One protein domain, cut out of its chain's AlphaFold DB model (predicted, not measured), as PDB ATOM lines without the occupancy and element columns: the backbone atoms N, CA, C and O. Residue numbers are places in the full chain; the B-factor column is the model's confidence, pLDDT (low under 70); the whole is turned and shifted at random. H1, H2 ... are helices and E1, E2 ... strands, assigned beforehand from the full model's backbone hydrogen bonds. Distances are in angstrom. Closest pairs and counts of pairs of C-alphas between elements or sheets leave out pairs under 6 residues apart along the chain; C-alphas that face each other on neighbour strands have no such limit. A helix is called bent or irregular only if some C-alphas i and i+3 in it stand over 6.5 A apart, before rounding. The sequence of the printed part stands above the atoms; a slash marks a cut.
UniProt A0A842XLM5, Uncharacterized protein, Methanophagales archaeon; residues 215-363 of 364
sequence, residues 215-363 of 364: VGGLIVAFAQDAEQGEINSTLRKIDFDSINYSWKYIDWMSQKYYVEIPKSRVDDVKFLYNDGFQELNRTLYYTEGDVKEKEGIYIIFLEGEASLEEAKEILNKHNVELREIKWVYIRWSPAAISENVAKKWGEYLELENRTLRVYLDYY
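Overview. This is residues 215 to 363 of the 364 residues of an uncharacterized protein of Methanophagales archaeon (UniProt A0A842XLM5). Two lobes stand end to end, each a strongly twisted sheet of four strands with two helices over one face: E2, E7, E1 and E8 with H1 and H4 in one, E4, E5, E3 and E6 with H2 and H3 in the other. The chain crosses between the lobes twice, from E2 to E3 and again where E6 runs on into E7, so that both printed ends lie in the first lobe. The printed part has 149 residues with four named helices and eight named strands, in the order E1 H1 E2 E3 H2 E4 E5 H3 E6 E7 H4 E8. The class is mixed, helices and strands, and the sheets, ordered E2 - E7 - E1 - E8 and E4 - E5 - E3 - E6, are antiparallel throughout. The whole is compact, with a radius of gyration of the C-alphas of 16.5 A, yet elongated, spanning 51 by 29 by 27 A.

Along the chain. E1, residues 215 to 222, begins at C-alpha 215 (-3.267, -99.635, -41.767) and is 20.2 A long. H1 is residues 228 to 236, E2 residues 245 to 250, and E3 residues 257 to 262, 17.0 A long. H2, residues 263 to 279, measures 23.9 A and ends at C-alpha 279 (-5.108, -64.649, -60.897). It is irregular, with C-alphas 264 and 267 8.3 A apart, and has a kink of 44 degrees near residue 273. E4 is residues 291 to 294, E5 residues 297 to 302, H3 residues 308 to 316 and E6 residues 322 to 324. E7, residues 326 to 332, is 19.8 A long, and H4, residues 339 to 350, is 16.0 A long. E8, residues 355 to 362, is 20.3 A long and ends at C-alpha 362 (-4.232, -98.319, -45.799).

Arrangement. In the first sheet, N 219 and O 359 of E1 and E8 are 2.9 A apart, N 220 and O 328 of E1 and E7 2.8 A, and N 248 and O 329 of E2 and E7 3.0 A, each within hydrogen-bond range. H1 and H4 are on the same face of this sheet, making two layers, helices over one face of a sheet. H1, at a height over the sheet of 8.7 A, is only just over E1, with 3 of its C-alphas falling on it. H4, at 8.4 A, is over E8 and runs along it at 7 degrees on the local plane; their closest C-alphas, of Gly 346 and Val 358, are 5.5 A apart. H1 and H4 are close but not clearly touching, with the C-alphas of Thr 234 and Leu 349 7.4 A apart. In the second sheet, E4 and E5 form a hairpin, with N 292 and O 299 2.8 A apart; N 298 and O 261 of E5 and E3 are 2.7 A apart, and N 258 and O 323 of E3 and E6 2.9 A. H2 and H3 are on the same face, again two layers, at heights of 7.2 A and 9.4 A, and are apart. Four split strand-helix-strand units, two strands running the same way with another between them, have right-handed crossovers: E1, H1, E2; E3, H2, E4; E5, H3, E6; and E7, H4, E8. Every O i to N i+4 pair is within hydrogen-bond range in H1, H3 and H4, but 7 of 13 in H2.

Size, cuts and confidence. The C-alphas farthest apart, of Ser 242 and Glu 279, are 52.0 A from each other, while those of Val 215 and Tyr 363 are 5.9 A apart. The printed part has no cut. The link from H2 to E4, 11 residues, is long. The mean pLDDT of the printed part is 83.3; residues 239 to 243, 269 to 283, 334 to 335 and 363 are under 70.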
ATOM      1  N   VAL A 215      -4.146-100.754 -41.423       86.12
ATOM      2  CA  VAL A 215      -3.267 -99.635 -41.767       86.12
ATOM      3  C   VAL A 215      -1.834-100.154 -41.800       86.12
ATOM      4  O   VAL A 215      -1.350-100.742 -40.830       86.12
ATOM      5  N   GLY A 216      -1.164 -99.983 -42.939       84.69
ATOM      6  CA  GLY A 216       0.216-100.408 -43.171       84.69
ATOM      7  C   GLY A 216       1.272 -99.405 -42.733       84.69
ATOM      8  O   GLY A 216       2.387 -99.812 -42.379       84.69
ATOM      9  N   GLY A 217       0.905 -98.126 -42.667       91.62
ATOM     10  CA  GLY A 217       1.771 -97.084 -42.138       91.62
ATOM     11  C   GLY A 217       1.073 -95.780 -41.756       91.62
ATOM     12  O   GLY A 217      -0.130 -95.603 -41.939       91.62
ATOM     13  N   LEU A 218       1.860 -94.840 -41.238       94.56
ATOM     14  CA  LEU A 218       1.472 -93.435 -41.094       94.56
ATOM     15  C   LEU A 218       2.363 -92.579 -41.982       94.56
ATOM     16  O   LEU A 218       3.574 -92.800 -42.050       94.56
ATOM     17  N   ILE A 219       1.785 -91.556 -42.597       96.31
ATOM     18  CA  ILE A 219       2.529 -90.511 -43.294       96.31
ATOM     19  C   ILE A 219       2.401 -89.236 -42.468       96.31
ATOM     20  O   ILE A 219       1.302 -88.726 -42.272       96.31
ATOM     21  N   VAL A 220       3.516 -88.727 -41.961       96.38
ATOM     22  CA  VAL A 220       3.545 -87.624 -41.000       96.38
ATOM     23  C   VAL A 220       4.258 -86.424 -41.610       96.38
ATOM     24  O   VAL A 220       5.404 -86.538 -42.049       96.38
ATOM     25  N   ALA A 221       3.587 -85.273 -41.617       96.69
ATOM     26  CA  ALA A 221       4.170 -83.983 -41.965       96.69
ATOM     27  C   ALA A 221       4.816 -83.351 -40.731       96.69
ATOM     28  O   ALA A 221       4.120 -83.021 -39.769       96.69
ATOM     29  N   PHE A 222       6.122 -83.112 -40.787       96.56
ATOM     30  CA  PHE A 222       6.843 -82.310 -39.804       96.56
ATOM     31  C   PHE A 222       7.203 -80.932 -40.366       96.56
ATOM     32  O   PHE A 222       7.427 -80.768 -41.568       96.56
ATOM     33  N   ALA A 223       7.301 -79.945 -39.474       94.81
ATOM     34  CA  ALA A 223       7.809 -78.618 -39.800       94.81
ATOM     35  C   ALA A 223       9.238 -78.671 -40.376       94.81
ATOM     36  O   ALA A 223      10.048 -79.516 -39.988       94.81
ATOM     37  N   GLN A 224       9.564 -77.737 -41.277       93.19
ATOM     38  CA  GLN A 224      10.873 -77.631 -41.937       93.19
ATOM     39  C   GLN A 224      12.061 -77.688 -40.967       93.19
ATOM     40  O   GLN A 224      13.092 -78.291 -41.268       93.19
ATOM     41  N   ASP A 225      11.935 -77.067 -39.799       92.56
ATOM     42  CA  ASP A 225      12.988 -76.961 -38.791       92.56
ATOM     43  C   ASP A 225      13.018 -78.138 -37.803       92.56
ATOM     44  O   ASP A 225      13.910 -78.181 -36.963       92.56
ATOM     45  N   ALA A 226      12.122 -79.125 -37.931       93.38
ATOM     46  CA  ALA A 226      12.121 -80.308 -37.074       93.38
ATOM     47  C   ALA A 226      13.420 -81.113 -37.243       93.38
ATOM     48  O   ALA A 226      13.746 -81.594 -38.339       93.38
ATOM     49  N   GLU A 227      14.175 -81.271 -36.160       94.12
ATOM     50  CA  GLU A 227      15.423 -82.027 -36.177       94.12
ATOM     51  C   GLU A 227      15.166 -83.536 -36.085       94.12
ATOM     52  O   GLU A 227      14.192 -83.999 -35.493       94.12
ATOM     53  N   GLN A 228      16.093 -84.350 -36.602       92.06
ATOM     54  CA  GLN A 228      15.972 -85.810 -36.525       92.06
ATOM     55  C   GLN A 228      15.859 -86.313 -35.072       92.06
ATOM     56  O   GLN A 228      15.174 -87.303 -34.813       92.06
ATOM     57  N   GLY A 229      16.516 -85.645 -34.116       91.69
ATOM     58  CA  GLY A 229      16.396 -85.957 -32.689       91.69
ATOM     59  C   GLY A 229      14.986 -85.714 -32.143       91.69
ATOM     60  O   GLY A 229      14.466 -86.549 -31.404       91.69
ATOM     61  N   GLU A 230      14.344 -84.622 -32.559       90.75
ATOM     62  CA  GLU A 230      12.971 -84.272 -32.179       90.75
ATOM     63  C   GLU A 230      11.951 -85.214 -32.818       90.75
ATOM     64  O   GLU A 230      11.045 -85.685 -32.133       90.75
ATOM     65  N   ILE A 231      12.134 -85.546 -34.101       91.94
ATOM     66  CA  ILE A 231      11.312 -86.536 -34.807       91.94
ATOM     67  C   ILE A 231      11.405 -87.874 -34.074       91.94
ATOM     68  O   ILE A 231      10.391 -88.426 -33.664       91.94
ATOM     69  N   ASN A 232      12.617 -88.364 -33.799       89.81
ATOM     70  CA  ASN A 232      12.806 -89.608 -33.051       89.81
ATOM     71  C   ASN A 232      12.157 -89.568 -31.661       89.81
ATOM     72  O   ASN A 232      11.539 -90.547 -31.256       89.81
ATOM     73  N   SER A 233      12.301 -88.459 -30.931       89.25
ATOM     74  CA  SER A 233      11.678 -88.277 -29.616       89.25
ATOM     75  C   SER A 233      10.151 -88.328 -29.708       89.25
ATOM     76  O   SER A 233       9.513 -89.048 -28.947       89.25
ATOM     77  N   THR A 234       9.576 -87.639 -30.693       90.75
ATOM     78  CA  THR A 234       8.135 -87.607 -30.973       90.75
ATOM     79  C   THR A 234       7.600 -88.997 -31.302       90.75
ATOM     80  O   THR A 234       6.637 -89.451 -30.692       90.75
ATOM     81  N   LEU A 235       8.271 -89.718 -32.204       88.38
ATOM     82  CA  LEU A 235       7.865 -91.069 -32.589       88.38
ATOM     83  C   LEU A 235       7.996 -92.074 -31.433       88.38
ATOM     84  O   LEU A 235       7.189 -92.987 -31.342       88.38
ATOM     85  N   ARG A 236       8.966 -91.894 -30.524       84.31
ATOM     86  CA  ARG A 236       9.136 -92.743 -29.328       84.31
ATOM     87  C   ARG A 236       8.065 -92.543 -28.257       84.31
ATOM     88  O   ARG A 236       7.940 -93.394 -27.387       84.31
ATOM     89  N   LYS A 237       7.346 -91.415 -28.263       80.81
ATOM     90  CA  LYS A 237       6.258 -91.169 -27.301       80.81
ATOM     91  C   LYS A 237       5.022 -92.016 -27.585       80.81
ATOM     92  O   LYS A 237       4.178 -92.173 -26.709       80.81
ATOM     93  N   ILE A 238       4.902 -92.529 -28.804       76.88
ATOM     94  CA  ILE A 238       3.861 -93.487 -29.135       76.88
ATOM     95  C   ILE A 238       4.279 -94.828 -28.539       76.88
ATOM     96  O   ILE A 238       5.410 -95.272 -28.730       76.88
ATOM     97  N   ASP A 239       3.358 -95.450 -27.809       65.75
ATOM     98  CA  ASP A 239       3.535 -96.758 -27.182       65.75
ATOM     99  C   ASP A 239       3.591 -97.869 -28.248       65.75
ATOM    100  O   ASP A 239       2.621 -98.579 -28.513       65.75
ATOM    101  N   PHE A 240       4.740 -97.957 -28.919       65.44
ATOM    102  CA  PHE A 240       5.077 -98.997 -29.886       65.44
ATOM    103  C   PHE A 240       5.791-100.188 -29.230       65.44
ATOM    104  O   PHE A 240       6.275-101.064 -29.942       65.44
ATOM    105  N   ASP A 241       5.864-100.268 -27.897       54.22
ATOM    106  CA  ASP A 241       6.677-101.274 -27.191       54.22
ATOM    107  C   ASP A 241       6.240-102.728 -27.476       54.22
ATOM    108  O   ASP A 241       6.970-103.678 -27.183       54.22
ATOM    109  N   SER A 242       5.080-102.922 -28.110       59.62
ATOM    110  CA  SER A 242       4.576-104.222 -28.571       59.62
ATOM    111  C   SER A 242       4.643-104.452 -30.091       59.62
ATOM    112  O   SER A 242       4.419-105.579 -30.535       59.62
ATOM    113  N   ILE A 243       4.957-103.432 -30.903       67.81
ATOM    114  CA  ILE A 243       4.911-103.495 -32.374       67.81
ATOM    115  C   ILE A 243       6.173-102.852 -32.959       67.81
ATOM    116  O   ILE A 243       6.373-101.641 -32.885       67.81
ATOM    117  N   ASN A 244       7.015-103.658 -33.610       79.50
ATOM    118  CA  ASN A 244       8.195-103.132 -34.291       79.50
ATOM    119  C   ASN A 244       7.775-102.207 -35.445       79.50
ATOM    120  O   ASN A 244       6.892-102.527 -36.243       79.50
ATOM    121  N   TYR A 245       8.460-101.076 -35.578       85.69
ATOM    122  CA  TYR A 245       8.273-100.158 -36.694       85.69
ATOM    123  C   TYR A 245       9.619 -99.700 -37.252       85.69
ATOM    124  O   TYR A 245      10.660 -99.760 -36.597       85.69
ATOM    125  N   SER A 246       9.590 -99.229 -38.492       88.56
ATOM    126  CA  SER A 246      10.690 -98.493 -39.112       88.56
ATOM    127  C   SER A 246      10.142 -97.222 -39.736       88.56
ATOM    128  O   SER A 246       8.960 -97.155 -40.071       88.56
ATOM    129  N   TRP A 247      10.986 -96.207 -39.892       92.94
ATOM    130  CA  TRP A 247      10.581 -94.970 -40.541       92.94
ATOM    131  C   TRP A 247      11.662 -94.457 -41.488       92.94
ATOM    132  O   TRP A 247      12.845 -94.772 -41.330       92.94
ATOM    133  N   LYS A 248      11.246 -93.682 -42.490       94.88
ATOM    134  CA  LYS A 248      12.139 -93.009 -43.442       94.88
ATOM    135  C   LYS A 248      11.542 -91.684 -43.903       94.88
ATOM    136  O   LYS A 248      10.324 -91.519 -43.883       94.88
ATOM    137  N   TYR A 249      12.393 -90.773 -44.364       96.38
ATOM    138  CA  TYR A 249      11.929 -89.612 -45.118       96.38
ATOM    139  C   TYR A 249      11.369 -90.044 -46.474       96.38
ATOM    140  O   TYR A 249      11.843 -91.019 -47.068       96.38
ATOM    141  N   ILE A 250      10.360 -89.319 -46.946       95.19
ATOM    142  CA  ILE A 250       9.746 -89.512 -48.260       95.19
ATOM    143  C   ILE A 250       9.593 -88.166 -48.977       95.19
ATOM    144  O   ILE A 250       9.544 -87.121 -48.336       95.19
ATOM    145  N   ASP A 251       9.516 -88.202 -50.301       91.25
ATOM    146  CA  ASP A 251       9.455 -87.029 -51.183       91.25
ATOM    147  C   ASP A 251       8.345 -87.128 -52.247       91.25
ATOM    148  O   ASP A 251       8.215 -86.250 -53.097       91.25
ATOM    149  N   TRP A 252       7.527 -88.183 -52.193       90.19
ATOM    150  CA  TRP A 252       6.472 -88.468 -53.170       90.19
ATOM    151  C   TRP A 252       5.108 -87.850 -52.829       90.19
ATOM    152  O   TRP A 252       4.163 -88.006 -53.597       90.19
ATOM    153  N   MET A 253       4.987 -87.146 -51.700       91.56
ATOM    154  CA  MET A 253       3.767 -86.414 -51.345       91.56
ATOM    155  C   MET A 253       3.599 -85.182 -52.246       91.56
ATOM    156  O   MET A 253       4.557 -84.437 -52.461       91.56
ATOM    157  N   SER A 254       2.382 -84.950 -52.750       85.75
ATOM    158  CA  SER A 254       2.049 -83.799 -53.613       85.75
ATOM    159  C   SER A 254       2.285 -82.461 -52.907       85.75
ATOM    160  O   SER A 254       2.792 -81.510 -53.500       85.75
ATOM    161  N   GLN A 255       1.956 -82.413 -51.619       88.19
ATOM    162  CA  GLN A 255       2.092 -81.252 -50.749       88.19
ATOM    163  C   GLN A 255       3.553 -81.061 -50.360       88.19
ATOM    164  O   GLN A 255       4.065 -81.750 -49.480       88.19
ATOM    165  N   LYS A 256       4.250 -80.124 -50.998       87.75
ATOM    166  CA  LYS A 256       5.671 -79.863 -50.699       87.75
ATOM    167  C   LYS A 256       5.867 -78.744 -49.688       87.75
ATOM    168  O   LYS A 256       6.882 -78.711 -48.988       87.75
ATOM    169  N   TYR A 257       4.893 -77.846 -49.601       90.25
ATOM    170  CA  TYR A 257       5.013 -76.617 -48.838       90.25
ATOM    171  C   TYR A 257       3.809 -76.381 -47.934       90.25
ATOM    172  O   TYR A 257       2.712 -76.880 -48.181       90.25
ATOM    173  N   TYR A 258       4.024 -75.575 -46.904       92.75
ATOM    174  CA  TYR A 258       2.968 -75.051 -46.055       92.75
ATOM    175  C   TYR A 258       3.229 -73.588 -45.702       92.75
ATOM    176  O   TYR A 258       4.359 -73.096 -45.791       92.75
ATOM    177  N   VAL A 259       2.174 -72.896 -45.284       91.25
ATOM    178  CA  VAL A 259       2.251 -71.543 -44.724       91.25
ATOM    179  C   VAL A 259       1.561 -71.496 -43.368       91.25
ATOM    180  O   VAL A 259       0.549 -72.165 -43.151       91.25
ATOM    181  N   GLU A 260       2.101 -70.687 -42.459       91.75
ATOM    182  CA  GLU A 260       1.492 -70.385 -41.164       91.75
ATOM    183  C   GLU A 260       0.925 -68.967 -41.205       91.75
ATOM    184  O   GLU A 260       1.656 -67.992 -41.385       91.75
ATOM    185  N   ILE A 261      -0.389 -68.839 -41.035       89.44
ATOM    186  CA  ILE A 261      -1.080 -67.552 -41.054       89.44
ATOM    187  C   ILE A 261      -1.745 -67.335 -39.693       89.44
ATOM    188  O   ILE A 261      -2.611 -68.117 -39.309       89.44
ATOM    189  N   PRO A 262      -1.389 -66.281 -38.935       90.88
ATOM    190  CA  PRO A 262      -2.078 -65.947 -37.693       90.88
ATOM    191  C   PRO A 262      -3.585 -65.813 -37.906       90.88
ATOM    192  O   PRO A 262      -4.021 -65.215 -38.889       90.88
ATOM    193  N   LYS A 263      -4.402 -66.273 -36.954       87.88
ATOM    194  CA  LYS A 263      -5.869 -66.157 -37.058       87.88
ATOM    195  C   LYS A 263      -6.367 -64.718 -37.204       87.88
ATOM    196  O   LYS A 263      -7.429 -64.492 -37.775       87.88
ATOM    197  N   SER A 264      -5.594 -63.742 -36.724       87.50
ATOM    198  CA  SER A 264      -5.863 -62.314 -36.924       87.50
ATOM    199  C   SER A 264      -5.779 -61.866 -38.390       87.50
ATOM    200  O   SER A 264      -6.244 -60.776 -38.707       87.50
ATOM    201  N   ARG A 265      -5.210 -62.693 -39.274       85.19
ATOM    202  CA  ARG A 265      -5.046 -62.474 -40.717       85.19
ATOM    203  C   ARG A 265      -5.932 -63.416 -41.550       85.19
ATOM    204  O   ARG A 265      -5.567 -63.803 -42.653       85.19
ATOM    205  N   VAL A 266      -7.103 -63.806 -41.035       76.69
ATOM    206  CA  VAL A 266      -8.035 -64.721 -41.733       76.69
ATOM    207  C   VAL A 266      -8.486 -64.205 -43.105       76.69
ATOM    208  O   VAL A 266      -8.764 -64.998 -44.001       76.69
ATOM    209  N   ASP A 267      -8.531 -62.889 -43.303       74.56
ATOM    210  CA  ASP A 267      -8.905 -62.313 -44.597       74.56
ATOM    211  C   ASP A 267      -7.827 -62.554 -45.668       74.56
ATOM    212  O   ASP A 267      -8.170 -62.736 -46.833       74.56
ATOM    213  N   ASP A 268      -6.554 -62.701 -45.274       70.62
ATOM    214  CA  ASP A 268      -5.478 -63.114 -46.185       70.62
ATOM    215  C   ASP A 268      -5.645 -64.584 -46.605       70.62
ATOM    216  O   ASP A 268      -5.395 -64.934 -47.756       70.62
ATOM    217  N   VAL A 269      -6.143 -65.444 -45.704       67.50
ATOM    218  CA  VAL A 269      -6.501 -66.840 -46.018       67.50
ATOM    219  C   VAL A 269      -7.627 -66.878 -47.053       67.50
ATOM    220  O   VAL A 269      -7.516 -67.558 -48.068       67.50
ATOM    221  N   LYS A 270      -8.697 -66.105 -46.827       67.25
ATOM    222  CA  LYS A 270      -9.848 -66.021 -47.744       67.25
ATOM    223  C   LYS A 270      -9.471 -65.451 -49.107       67.25
ATOM    224  O   LYS A 270      -9.992 -65.917 -50.117       67.25
ATOM    225  N   PHE A 271      -8.575 -64.465 -49.135       67.94
ATOM    226  CA  PHE A 271      -8.030 -63.930 -50.378       67.94
ATOM    227  C   PHE A 271      -7.272 -65.011 -51.153       67.94
ATOM    228  O   PHE A 271      -7.555 -65.215 -52.331       67.94
ATOM    229  N   LEU A 272      -6.375 -65.749 -50.486       66.75
ATOM    230  CA  LEU A 272      -5.677 -66.879 -51.101       66.75
ATOM    231  C   LEU A 272      -6.670 -67.939 -51.606       66.75
ATOM    232  O   LEU A 272      -6.470 -68.469 -52.688       66.75
ATOM    233  N   TYR A 273      -7.756 -68.209 -50.872       64.44
ATOM    234  CA  TYR A 273      -8.769 -69.210 -51.237       64.44
ATOM    235  C   TYR A 273      -9.559 -68.865 -52.514       64.44
ATOM    236  O   TYR A 273      -9.764 -69.734 -53.357       64.44
ATOM    237  N   ASN A 274     -10.020 -67.617 -52.655       56.66
ATOM    238  CA  ASN A 274     -11.009 -67.244 -53.677       56.66
ATOM    239  C   ASN A 274     -10.408 -66.551 -54.910       56.66
ATOM    240  O   ASN A 274     -10.731 -66.940 -56.029       56.66
ATOM    241  N   ASP A 275      -9.531 -65.561 -54.713       54.91
ATOM    242  CA  ASP A 275      -9.134 -64.622 -55.777       54.91
ATOM    243  C   ASP A 275      -7.628 -64.675 -56.083       54.91
ATOM    244  O   ASP A 275      -7.218 -64.588 -57.239       54.91
ATOM    245  N   GLY A 276      -6.791 -64.900 -55.063       53.75
ATOM    246  CA  GLY A 276      -5.333 -64.902 -55.194       53.75
ATOM    247  C   GLY A 276      -4.829 -65.966 -56.168       53.75
ATOM    248  O   GLY A 276      -4.122 -65.644 -57.117       53.75
ATOM    249  N   PHE A 277      -5.226 -67.232 -56.000       58.28
ATOM    250  CA  PHE A 277      -4.759 -68.312 -56.881       58.28
ATOM    251  C   PHE A 277      -5.458 -68.361 -58.251       58.28
ATOM    252  O   PHE A 277      -4.901 -68.930 -59.190       58.28
ATOM    253  N   GLN A 278      -6.628 -67.728 -58.415       53.88
ATOM    254  CA  GLN A 278      -7.281 -67.621 -59.728       53.88
ATOM    255  C   GLN A 278      -6.545 -66.649 -60.664       53.88
ATOM    256  O   GLN A 278      -6.462 -66.908 -61.866       53.88
ATOM    257  N   GLU A 279      -5.951 -65.578 -60.127       51.31
ATOM    258  CA  GLU A 279      -5.108 -64.649 -60.897       51.31
ATOM    259  C   GLU A 279      -3.661 -65.151 -61.082       51.31
ATOM    260  O   GLU A 279      -2.991 -64.773 -62.046       51.31
ATOM    261  N   LEU A 280      -3.173 -66.024 -60.190       52.97
ATOM    262  CA  LEU A 280      -1.764 -66.439 -60.104       52.97
ATOM    263  C   LEU A 280      -1.376 -67.687 -60.911       52.97
ATOM    264  O   LEU A 280      -0.231 -68.129 -60.821       52.97
ATOM    265  N   ASN A 281      -2.260 -68.174 -61.786       49.50
ATOM    266  CA  ASN A 281      -2.014 -69.329 -62.651       49.50
ATOM    267  C   ASN A 281      -1.950 -70.658 -61.865       49.50
ATOM    268  O   ASN A 281      -1.671 -70.707 -60.674       49.50
ATOM    269  N   ARG A 282      -2.248 -71.764 -62.553       56.81
ATOM    270  CA  ARG A 282      -2.564 -73.108 -62.014       56.81
ATOM    271  C   ARG A 282      -1.421 -73.835 -61.271       56.81
ATOM    272  O   ARG A 282      -1.437 -75.059 -61.180       56.81
ATOM    273  N   THR A 283      -0.401 -73.125 -60.803       65.88
ATOM    274  CA  THR A 283       0.856 -73.691 -60.301       65.88
ATOM    275  C   THR A 283       0.884 -73.876 -58.784       65.88
ATOM    276  O   THR A 283       1.689 -74.675 -58.317       65.88
ATOM    277  N   LEU A 284       0.001 -73.215 -58.027       73.94
ATOM    278  CA  LEU A 284      -0.236 -73.461 -56.599       73.94
ATOM    279  C   LEU A 284      -1.729 -73.410 -56.285       73.94
ATOM    280  O   LEU A 284      -2.435 -72.532 -56.773       73.94
ATOM    281  N   TYR A 285      -2.200 -74.333 -55.457       77.06
ATOM    282  CA  TYR A 285      -3.575 -74.379 -54.979       77.06
ATOM    283  C   TYR A 285      -3.665 -75.129 -53.647       77.06
ATOM    284  O   TYR A 285      -2.717 -75.780 -53.206       77.06
ATOM    285  N   TYR A 286      -4.820 -75.018 -52.999       80.81
ATOM    286  CA  TYR A 286      -5.186 -75.797 -51.822       80.81
ATOM    287  C   TYR A 286      -6.712 -75.940 -51.767       80.81
ATOM    288  O   TYR A 286      -7.437 -75.159 -52.388       80.81
ATOM    289  N   THR A 287      -7.208 -76.937 -51.042       75.56
ATOM    290  CA  THR A 287      -8.641 -77.160 -50.807       75.56
ATOM    291  C   THR A 287      -9.016 -76.862 -49.354       75.56
ATOM    292  O   THR A 287      -8.146 -76.694 -48.504       75.56
ATOM    293  N   GLU A 288     -10.307 -76.825 -49.009       76.50
ATOM    294  CA  GLU A 288     -10.723 -76.648 -47.601       76.50
ATOM    295  C   GLU A 288     -10.116 -77.715 -46.675       76.50
ATOM    296  O   GLU A 288      -9.759 -77.417 -45.537       76.50
ATOM    297  N   GLY A 289      -9.917 -78.939 -47.182       80.12
ATOM    298  CA  GLY A 289      -9.254 -80.024 -46.451       80.12
ATOM    299  C   GLY A 289      -7.768 -79.772 -46.171       80.12
ATOM    300  O   GLY A 289      -7.179 -80.409 -45.297       80.12
ATOM    301  N   ASP A 290      -7.154 -78.808 -46.853       86.31
ATOM    302  CA  ASP A 290      -5.747 -78.434 -46.718       86.31
ATOM    303  C   ASP A 290      -5.509 -77.319 -45.703       86.31
ATOM    304  O   ASP A 290      -4.370 -76.922 -45.478       86.31
ATOM    305  N   VAL A 291      -6.556 -76.858 -45.019       87.50
ATOM    306  CA  VAL A 291      -6.439 -75.894 -43.924       87.50
ATOM    307  C   VAL A 291      -6.578 -76.621 -42.588       87.50
ATOM    308  O   VAL A 291      -7.597 -77.241 -42.294       87.50
ATOM    309  N   LYS A 292      -5.543 -76.545 -41.748       87.94
ATOM    310  CA  LYS A 292      -5.557 -77.032 -40.362       87.94
ATOM    311  C   LYS A 292      -5.478 -75.855 -39.402       87.94
ATOM    312  O   LYS A 292      -4.679 -74.940 -39.575       87.94
ATOM    313  N   GLU A 293      -6.289 -75.893 -38.361       88.19
ATOM    314  CA  GLU A 293      -6.259 -74.902 -37.296       88.19
ATOM    315  C   GLU A 293      -5.428 -75.425 -36.118       88.19
ATOM    316  O   GLU A 293      -5.698 -76.510 -35.606       88.19
ATOM    317  N   LYS A 294      -4.430 -74.654 -35.671       84.50
ATOM    318  CA  LYS A 294      -3.605 -74.969 -34.491       84.50
ATOM    319  C   LYS A 294      -3.418 -73.695 -33.678       84.50
ATOM    320  O   LYS A 294      -3.245 -72.643 -34.265       84.50
ATOM    321  N   GLU A 295      -3.524 -73.760 -32.353       84.38
ATOM    322  CA  GLU A 295      -3.384 -72.647 -31.386       84.38
ATOM    323  C   GLU A 295      -3.037 -71.249 -31.963       84.38
ATOM    324  O   GLU A 295      -1.885 -70.832 -32.023       84.38
ATOM    325  N   GLY A 296      -4.058 -70.491 -32.378       86.75
ATOM    326  CA  GLY A 296      -3.885 -69.100 -32.829       86.75
ATOM    327  C   GLY A 296      -3.380 -68.902 -34.268       86.75
ATOM    328  O   GLY A 296      -3.303 -67.755 -34.714       86.75
ATOM    329  N   ILE A 297      -3.118 -69.977 -35.013       91.06
ATOM    330  CA  ILE A 297      -2.665 -69.977 -36.410       91.06
ATOM    331  C   ILE A 297      -3.512 -70.906 -37.301       91.06
ATOM    332  O   ILE A 297      -4.143 -71.862 -36.847       91.06
ATOM    333  N   TYR A 298      -3.503 -70.618 -38.597       90.25
ATOM    334  CA  TYR A 298      -3.906 -71.517 -39.669       90.25
ATOM    335  C   TYR A 298      -2.651 -72.061 -40.348       90.25
ATOM    336  O   TYR A 298      -1.746 -71.299 -40.683       90.25
ATOM    337  N   ILE A 299      -2.613 -73.371 -40.554       91.38
ATOM    338  CA  ILE A 299      -1.600 -74.079 -41.329       91.38
ATOM    339  C   ILE A 299      -2.260 -74.460 -42.650       91.38
ATOM    340  O   ILE A 299      -3.207 -75.246 -42.652       91.38
ATOM    341  N   ILE A 300      -1.786 -73.896 -43.757       90.38
ATOM    342  CA  ILE A 300      -2.321 -74.184 -45.093       90.38
ATOM    343  C   ILE A 300      -1.290 -75.010 -45.847       90.38
ATOM    344  O   ILE A 300      -0.158 -74.563 -46.027       90.38
ATOM    345  N   PHE A 301      -1.684 -76.208 -46.269       90.94
ATOM    346  CA  PHE A 301      -0.873 -77.100 -47.090       90.94
ATOM    347  C   PHE A 301      -1.058 -76.715 -48.554       90.94
ATOM    348  O   PHE A 301      -2.181 -76.517 -49.007       90.94
ATOM    349  N   LEU A 302       0.045 -76.563 -49.280       87.75
ATOM    350  CA  LEU A 302       0.025 -76.103 -50.663       87.75
ATOM    351  C   LEU A 302       0.414 -77.242 -51.602       87.75
ATOM    352  O   LEU A 302       1.438 -77.905 -51.408       87.75
ATOM    353  N   GLU A 303      -0.391 -77.419 -52.641       83.56
ATOM    354  CA  GLU A 303      -0.155 -78.333 -53.754       83.56
ATOM    355  C   GLU A 303       0.101 -77.560 -55.041       83.56
ATOM    356  O   GLU A 303      -0.304 -76.407 -55.181       83.56
ATOM    357  N   GLY A 304       0.770 -78.201 -55.997       78.00
ATOM    358  CA  GLY A 304       0.947 -77.663 -57.341       78.00
ATOM    359  C   GLY A 304       2.338 -77.889 -57.923       78.00
ATOM    360  O   GLY A 304       3.200 -78.535 -57.327       78.00
ATOM    361  N   GLU A 305       2.528 -77.381 -59.138       76.62
ATOM    362  CA  GLU A 305       3.740 -77.565 -59.942       76.62
ATOM    363  C   GLU A 305       4.742 -76.403 -59.831       76.62
ATOM    364  O   GLU A 305       5.810 -76.474 -60.438       76.62
ATOM    365  N   ALA A 306       4.428 -75.343 -59.076       74.38
ATOM    366  CA  ALA A 306       5.337 -74.211 -58.898       74.38
ATOM    367  C   ALA A 306       6.682 -74.647 -58.300       74.38
ATOM    368  O   ALA A 306       6.746 -75.446 -57.359       74.38
ATOM    369  N   SER A 307       7.763 -74.054 -58.802       80.00
ATOM    370  CA  SER A 307       9.062 -74.104 -58.132       80.00
ATOM    371  C   SER A 307       9.021 -73.361 -56.788       80.00
ATOM    372  O   SER A 307       8.163 -72.506 -56.548       80.00
ATOM    373  N   LEU A 308       9.976 -73.658 -55.901       80.94
ATOM    374  CA  LEU A 308      10.090 -73.005 -54.592       80.94
ATOM    375  C   LEU A 308      10.227 -71.479 -54.726       80.94
ATOM    376  O   LEU A 308       9.680 -70.721 -53.926       80.94
ATOM    377  N   GLU A 309      10.980 -71.029 -55.722       83.38
ATOM    378  CA  GLU A 309      11.260 -69.632 -56.024       83.38
ATOM    379  C   GLU A 309       9.995 -68.902 -56.486       83.38
ATOM    380  O   GLU A 309       9.692 -67.831 -55.960       83.38
ATOM    381  N   GLU A 310       9.225 -69.506 -57.395       79.56
ATOM    382  CA  GLU A 310       7.932 -68.976 -57.844       79.56
ATOM    383  C   GLU A 310       6.936 -68.906 -56.684       79.56
ATOM    384  O   GLU A 310       6.293 -67.878 -56.465       79.56
ATOM    385  N   ALA A 311       6.860 -69.969 -55.880       79.62
ATOM    386  CA  ALA A 311       5.991 -70.025 -54.715       79.62
ATOM    387  C   ALA A 311       6.330 -68.936 -53.682       79.62
ATOM    388  O   ALA A 311       5.439 -68.270 -53.147       79.62
ATOM    389  N   LYS A 312       7.625 -68.694 -53.442       83.69
ATOM    390  CA  LYS A 312       8.101 -67.594 -52.594       83.69
ATOM    391  C   LYS A 312       7.745 -66.232 -53.173       83.69
ATOM    392  O   LYS A 312       7.295 -65.370 -52.426       83.69
ATOM    393  N   GLU A 313       7.951 -66.009 -54.469       81.88
ATOM    394  CA  GLU A 313       7.629 -64.729 -55.106       81.88
ATOM    395  C   GLU A 313       6.140 -64.391 -54.966       81.88
ATOM    396  O   GLU A 313       5.784 -63.254 -54.644       81.88
ATOM    397  N   ILE A 314       5.282 -65.392 -55.153       76.44
ATOM    398  CA  ILE A 314       3.834 -65.276 -54.993       76.44
ATOM    399  C   ILE A 314       3.473 -64.852 -53.565       76.44
ATOM    400  O   ILE A 314       2.787 -63.850 -53.363       76.44
ATOM    401  N   LEU A 315       3.962 -65.584 -52.566       80.25
ATOM    402  CA  LEU A 315       3.536 -65.411 -51.176       80.25
ATOM    403  C   LEU A 315       4.211 -64.225 -50.473       80.25
ATOM    404  O   LEU A 315       3.599 -63.585 -49.612       80.25
ATOM    405  N   ASN A 316       5.420 -63.845 -50.897       81.06
ATOM    406  CA  ASN A 316       6.118 -62.665 -50.381       81.06
ATOM    407  C   ASN A 316       5.334 -61.367 -50.628       81.06
ATOM    408  O   ASN A 316       5.382 -60.468 -49.788       81.06
ATOM    409  N   LYS A 317       4.558 -61.270 -51.722       78.06
ATOM    410  CA  LYS A 317       3.670 -60.116 -51.989       78.06
ATOM    411  C   LYS A 317       2.625 -59.912 -50.890       78.06
ATOM    412  O   LYS A 317       2.178 -58.790 -50.671       78.06
ATOM    413  N   HIS A 318       2.288 -60.982 -50.176       76.19
ATOM    414  CA  HIS A 318       1.320 -60.990 -49.086       76.19
ATOM    415  C   HIS A 318       1.982 -61.062 -47.707       76.19
ATOM    416  O   HIS A 318       1.292 -61.242 -46.705       76.19
ATOM    417  N   ASN A 319       3.310 -60.912 -47.621       82.56
ATOM    418  CA  ASN A 319       4.061 -61.071 -46.375       82.56
ATOM    419  C   ASN A 319       3.712 -62.403 -45.675       82.56
ATOM    420  O   ASN A 319       3.429 -62.438 -44.470       82.56
ATOM    421  N   VAL A 320       3.624 -63.474 -46.471       84.38
ATOM    422  CA  VAL A 320       3.392 -64.851 -46.027       84.38
ATOM    423  C   VAL A 320       4.673 -65.639 -46.275       84.38
ATOM    424  O   VAL A 320       5.176 -65.690 -47.395       84.38
ATOM    425  N   GLU A 321       5.211 -66.238 -45.217       87.94
ATOM    426  CA  GLU A 321       6.428 -67.040 -45.291       87.94
ATOM    427  C   GLU A 321       6.091 -68.471 -45.728       87.94
ATOM    428  O   GLU A 321       5.340 -69.177 -45.054       87.94
ATOM    429  N   LEU A 322       6.671 -68.896 -46.852       88.94
ATOM    430  CA  LEU A 322       6.586 -70.268 -47.343       88.94
ATOM    431  C   LEU A 322       7.605 -71.165 -46.640       88.94
ATOM    432  O   LEU A 322       8.789 -70.827 -46.577       88.94
ATOM    433  N   ARG A 323       7.161 -72.340 -46.193       92.25
ATOM    434  CA  ARG A 323       7.999 -73.336 -45.520       92.25
ATOM    435  C   ARG A 323       7.871 -74.705 -46.172       92.25
ATOM    436  O   ARG A 323       6.820 -75.056 -46.698       92.25
ATOM    437  N   GLU A 324       8.941 -75.487 -46.132       92.25
ATOM    438  CA  GLU A 324       8.963 -76.853 -46.672       92.25
ATOM    439  C   GLU A 324       8.456 -77.880 -45.659       92.25
ATOM    440  O   GLU A 324       8.704 -77.769 -44.457       92.25
ATOM    441  N   ILE A 325       7.778 -78.919 -46.143       94.81
ATOM    442  CA  ILE A 325       7.317 -80.022 -45.296       94.81
ATOM    443  C   ILE A 325       8.378 -81.123 -45.260       94.81
ATOM    444  O   ILE A 325       8.863 -81.578 -46.296       94.81
ATOM    445  N   LYS A 326       8.699 -81.615 -44.061       96.25
ATOM    446  CA  LYS A 326       9.468 -82.851 -43.877       96.25
ATOM    447  C   LYS A 326       8.513 -84.026 -43.742       96.25
ATOM    448  O   LYS A 326       7.961 -84.257 -42.668       96.25
ATOM    449  N   TRP A 327       8.340 -84.786 -44.816       96.81
ATOM    450  CA  TRP A 327       7.503 -85.980 -44.784       96.81
ATOM    451  C   TRP A 327       8.255 -87.193 -44.254       96.81
ATOM    452  O   TRP A 327       9.356 -87.523 -44.705       96.81
ATOM    453  N   VAL A 328       7.621 -87.889 -43.318       96.25
ATOM    454  CA  VAL A 328       8.103 -89.141 -42.744       96.25
ATOM    455  C   VAL A 328       7.059 -90.220 -42.965       96.25
ATOM    456  O   VAL A 328       5.899 -90.049 -42.609       96.25
ATOM    457  N   TYR A 329       7.484 -91.355 -43.512       95.12
ATOM    458  CA  TYR A 329       6.670 -92.561 -43.568       95.12
ATOM    459  C   TYR A 329       7.082 -93.518 -42.458       95.12
ATOM    460  O   TYR A 329       8.258 -93.878 -42.352       95.12
ATOM    461  N   ILE A 330       6.111 -93.933 -41.655       92.06
ATOM    462  CA  ILE A 330       6.234 -94.920 -40.584       92.06
ATOM    463  C   ILE A 330       5.583 -96.201 -41.084       92.06
ATOM    464  O   ILE A 330       4.429 -96.171 -41.488       92.06
ATOM    465  N   ARG A 331       6.297 -97.322 -41.021       90.12
ATOM    466  CA  ARG A 331       5.795 -98.636 -41.430       90.12
ATOM    467  C   ARG A 331       5.902 -99.630 -40.287       90.12
ATOM    468  O   ARG A 331       6.989 -99.793 -39.721       90.12
ATOM    469  N   TRP A 332       4.815-100.343 -40.011       86.00
ATOM    470  CA  TRP A 332       4.806-101.430 -39.030       86.00
ATOM    471  C   TRP A 332       5.329-102.740 -39.620       86.00
ATOM    472  O   TRP A 332       5.204-103.014 -40.815       86.00
ATOM    473  N   SER A 333       5.959-103.546 -38.768       77.31
ATOM    474  CA  SER A 333       6.500-104.859 -39.109       77.31
ATOM    475  C   SER A 333       6.343-105.809 -37.916       77.31
ATOM    476  O   SER A 333       6.654-105.424 -36.791       77.31
ATOM    477  N   PRO A 334       5.891-107.060 -38.107       67.06
ATOM    478  CA  PRO A 334       5.630-107.722 -39.387       67.06
ATOM    479  C   PRO A 334       4.215-107.503 -39.948       67.06
ATOM    480  O   PRO A 334       3.935-107.990 -41.039       67.06
ATOM    481  N   ALA A 335       3.323-106.822 -39.223       69.88
ATOM    482  CA  ALA A 335       1.905-106.743 -39.569       69.88
ATOM    483  C   ALA A 335       1.365-105.308 -39.547       69.88
ATOM    484  O   ALA A 335       1.907-104.437 -38.865       69.88
ATOM    485  N   ALA A 336       0.283-105.106 -40.301       80.56
ATOM    486  CA  ALA A 336      -0.576-103.935 -40.210       80.56
ATOM    487  C   ALA A 336      -1.180-103.805 -38.806       80.56
ATOM    488  O   ALA A 336      -1.285-104.791 -38.072       80.56
ATOM    489  N   ILE A 337      -1.631-102.602 -38.467       82.44
ATOM    490  CA  ILE A 337      -2.406-102.354 -37.249       82.44
ATOM    491  C   ILE A 337      -3.852-102.015 -37.592       82.44
ATOM    492  O   ILE A 337      -4.179-101.694 -38.736       82.44
ATOM    493  N   SER A 338      -4.713-102.028 -36.582       82.06
ATOM    494  CA  SER A 338      -6.083-101.558 -36.718       82.06
ATOM    495  C   SER A 338      -6.153-100.044 -36.954       82.06
ATOM    496  O   SER A 338      -5.467 -99.263 -36.295       82.06
ATOM    497  N   GLU A 339      -7.047 -99.611 -37.844       85.12
ATOM    498  CA  GLU A 339      -7.399 -98.204 -38.074       85.12
ATOM    499  C   GLU A 339      -7.694 -97.429 -36.787       85.12
ATOM    500  O   GLU A 339      -7.239 -96.301 -36.655       85.12
ATOM    501  N   ASN A 340      -8.390 -98.018 -35.809       81.38
ATOM    502  CA  ASN A 340      -8.673 -97.338 -34.538       81.38
ATOM    503  C   ASN A 340      -7.390 -97.004 -33.765       81.38
ATOM    504  O   ASN A 340      -7.249 -95.902 -33.231       81.38
ATOM    505  N   VAL A 341      -6.438 -97.940 -33.725       84.56
ATOM    506  CA  VAL A 341      -5.132 -97.715 -33.098       84.56
ATOM    507  C   VAL A 341      -4.339 -96.689 -33.908       84.56
ATOM    508  O   VAL A 341      -3.801 -95.745 -33.330       84.56
ATOM    509  N   ALA A 342      -4.346 -96.801 -35.238       88.06
ATOM    510  CA  ALA A 342      -3.672 -95.865 -36.134       88.06
ATOM    511  C   ALA A 342      -4.207 -94.427 -36.006       88.06
ATOM    512  O   ALA A 342      -3.413 -93.494 -35.903       88.06
ATOM    513  N   LYS A 343      -5.535 -94.243 -35.950       88.75
ATOM    514  CA  LYS A 343      -6.202 -92.947 -35.732       88.75
ATOM    515  C   LYS A 343      -5.809 -92.345 -34.397       88.75
ATOM    516  O   LYS A 343      -5.346 -91.211 -34.364       88.75
ATOM    517  N   LYS A 344      -5.906 -93.124 -33.315       88.12
ATOM    518  CA  LYS A 344      -5.521 -92.674 -31.971       88.12
ATOM    519  C   LYS A 344      -4.066 -92.202 -31.926       88.12
ATOM    520  O   LYS A 344      -3.745 -91.221 -31.259       88.12
ATOM    521  N   TRP A 345      -3.173 -92.891 -32.632       88.75
ATOM    522  CA  TRP A 345      -1.772 -92.492 -32.737       88.75
ATOM    523  C   TRP A 345      -1.563 -91.272 -33.631       88.75
ATOM    524  O   TRP A 345      -0.768 -90.406 -33.277       88.75
ATOM    525  N   GLY A 346      -2.290 -91.168 -34.743       91.19
ATOM    526  CA  GLY A 346      -2.288 -89.982 -35.594       91.19
ATOM    527  C   GLY A 346      -2.743 -88.733 -34.838       91.19
ATOM    528  O   GLY A 346      -2.048 -87.724 -34.861       91.19
ATOM    529  N   GLU A 347      -3.837 -88.829 -34.085       90.19
ATOM    530  CA  GLU A 347      -4.337 -87.757 -33.216       90.19
ATOM    531  C   GLU A 347      -3.300 -87.352 -32.165       90.19
ATOM    532  O   GLU A 347      -3.025 -86.167 -31.993       90.19
ATOM    533  N   TYR A 348      -2.673 -88.326 -31.495       90.25
ATOM    534  CA  TYR A 348      -1.615 -88.051 -30.521       90.25
ATOM    535  C   TYR A 348      -0.420 -87.329 -31.153       90.25
ATOM    536  O   TYR A 348       0.103 -86.371 -30.586       90.25
ATOM    537  N   LEU A 349      -0.001 -87.761 -32.343       91.56
ATOM    538  CA  LEU A 349       1.075 -87.121 -33.088       91.56
ATOM    539  C   LEU A 349       0.729 -85.690 -33.491       91.56
ATOM    540  O   LEU A 349       1.601 -84.833 -33.391       91.56
ATOM    541  N   GLU A 350      -0.502 -85.410 -33.926       90.94
ATOM    542  CA  GLU A 350      -0.919 -84.056 -34.322       90.94
ATOM    543  C   GLU A 350      -0.927 -83.061 -33.142       90.94
ATOM    544  O   GLU A 350      -0.773 -81.855 -33.361       90.94
ATOM    545  N   LEU A 351      -1.017 -83.542 -31.893       88.56
ATOM    546  CA  LEU A 351      -0.865 -82.706 -30.691       88.56
ATOM    547  C   LEU A 351       0.578 -82.235 -30.459       88.56
ATOM    548  O   LEU A 351       0.805 -81.259 -29.743       88.56
ATOM    549  N   GLU A 352       1.569 -82.901 -31.049       89.75
ATOM    550  CA  GLU A 352       2.972 -82.533 -30.875       89.75
ATOM    551  C   GLU A 352       3.300 -81.256 -31.655       89.75
ATOM    552  O   GLU A 352       2.857 -81.043 -32.786       89.75
ATOM    553  N   ASN A 353       4.097 -80.371 -31.051       83.44
ATOM    554  CA  ASN A 353       4.290 -79.007 -31.554       83.44
ATOM    555  C   ASN A 353       4.787 -78.973 -33.011       83.44
ATOM    556  O   ASN A 353       4.302 -78.182 -33.817       83.44
ATOM    557  N   ARG A 354       5.708 -79.880 -33.361       89.69
ATOM    558  CA  ARG A 354       6.364 -79.946 -34.677       89.69
ATOM    559  C   ARG A 354       5.634 -80.799 -35.716       89.69
ATOM    560  O   ARG A 354       6.051 -80.794 -36.874       89.69
ATOM    561  N   THR A 355       4.576 -81.507 -35.328       93.19
ATOM    562  CA  THR A 355       3.730 -82.253 -36.264       93.19
ATOM    563  C   THR A 355       2.671 -81.322 -36.843       93.19
ATOM    564  O   THR A 355       1.976 -80.612 -36.109       93.19
ATOM    565  N   LEU A 356       2.559 -81.320 -38.168       93.38
ATOM    566  CA  LEU A 356       1.614 -80.490 -38.911       93.38
ATOM    567  C   LEU A 356       0.350 -81.273 -39.292       93.38
ATOM    568  O   LEU A 356      -0.744 -80.714 -39.262       93.38
ATOM    569  N   ARG A 357       0.504 -82.547 -39.684       94.00
ATOM    570  CA  ARG A 357      -0.583 -83.419 -40.160       94.00
ATOM    571  C   ARG A 357      -0.162 -84.890 -40.167       94.00
ATOM    572  O   ARG A 357       1.017 -85.182 -40.377       94.00
ATOM    573  N   VAL A 358      -1.121 -85.801 -40.001       94.38
ATOM    574  CA  VAL A 358      -0.930 -87.249 -40.174       94.38
ATOM    575  C   VAL A 358      -1.956 -87.828 -41.152       94.38
ATOM    576  O   VAL A 358      -3.148 -87.561 -41.038       94.38
ATOM    577  N   TYR A 359      -1.495 -88.667 -42.083       93.69
ATOM    578  CA  TYR A 359      -2.335 -89.506 -42.937       93.69
ATOM    579  C   TYR A 359      -2.158 -90.990 -42.604       93.69
ATOM    580  O   TYR A 359      -1.083 -91.424 -42.180       93.69
ATOM    581  N   LEU A 360      -3.219 -91.764 -42.830       93.00
ATOM    582  CA  LEU A 360      -3.226 -93.218 -42.694       93.00
ATOM    583  C   LEU A 360      -2.941 -93.856 -44.054       93.00
ATOM    584  O   LEU A 360      -3.617 -93.543 -45.031       93.00
ATOM    585  N   ASP A 361      -1.954 -94.747 -44.102       91.06
ATOM    586  CA  ASP A 361      -1.631 -95.551 -45.281       91.06
ATOM    587  C   ASP A 361      -2.322 -96.912 -45.152       91.06
ATOM    588  O   ASP A 361      -1.880 -97.772 -44.387       91.06
ATOM    589  N   TYR A 362      -3.459 -97.077 -45.823       84.00
ATOM    590  CA  TYR A 362      -4.232 -98.319 -45.799       84.00
ATOM    591  C   TYR A 362      -3.599 -99.361 -46.727       84.00
ATOM    592  O   TYR A 362      -3.163 -99.027 -47.824       84.00
ATOM    593  N   TYR A 363      -3.576-100.630 -46.309       65.94
ATOM    594  CA  TYR A 363      -3.340-101.713 -47.266       65.94
ATOM    595  C   TYR A 363      -4.564-101.819 -48.187       65.94
ATOM    596  O   TYR A 363      -5.678-101.977 -47.685       65.94
TER     597      TYR A 363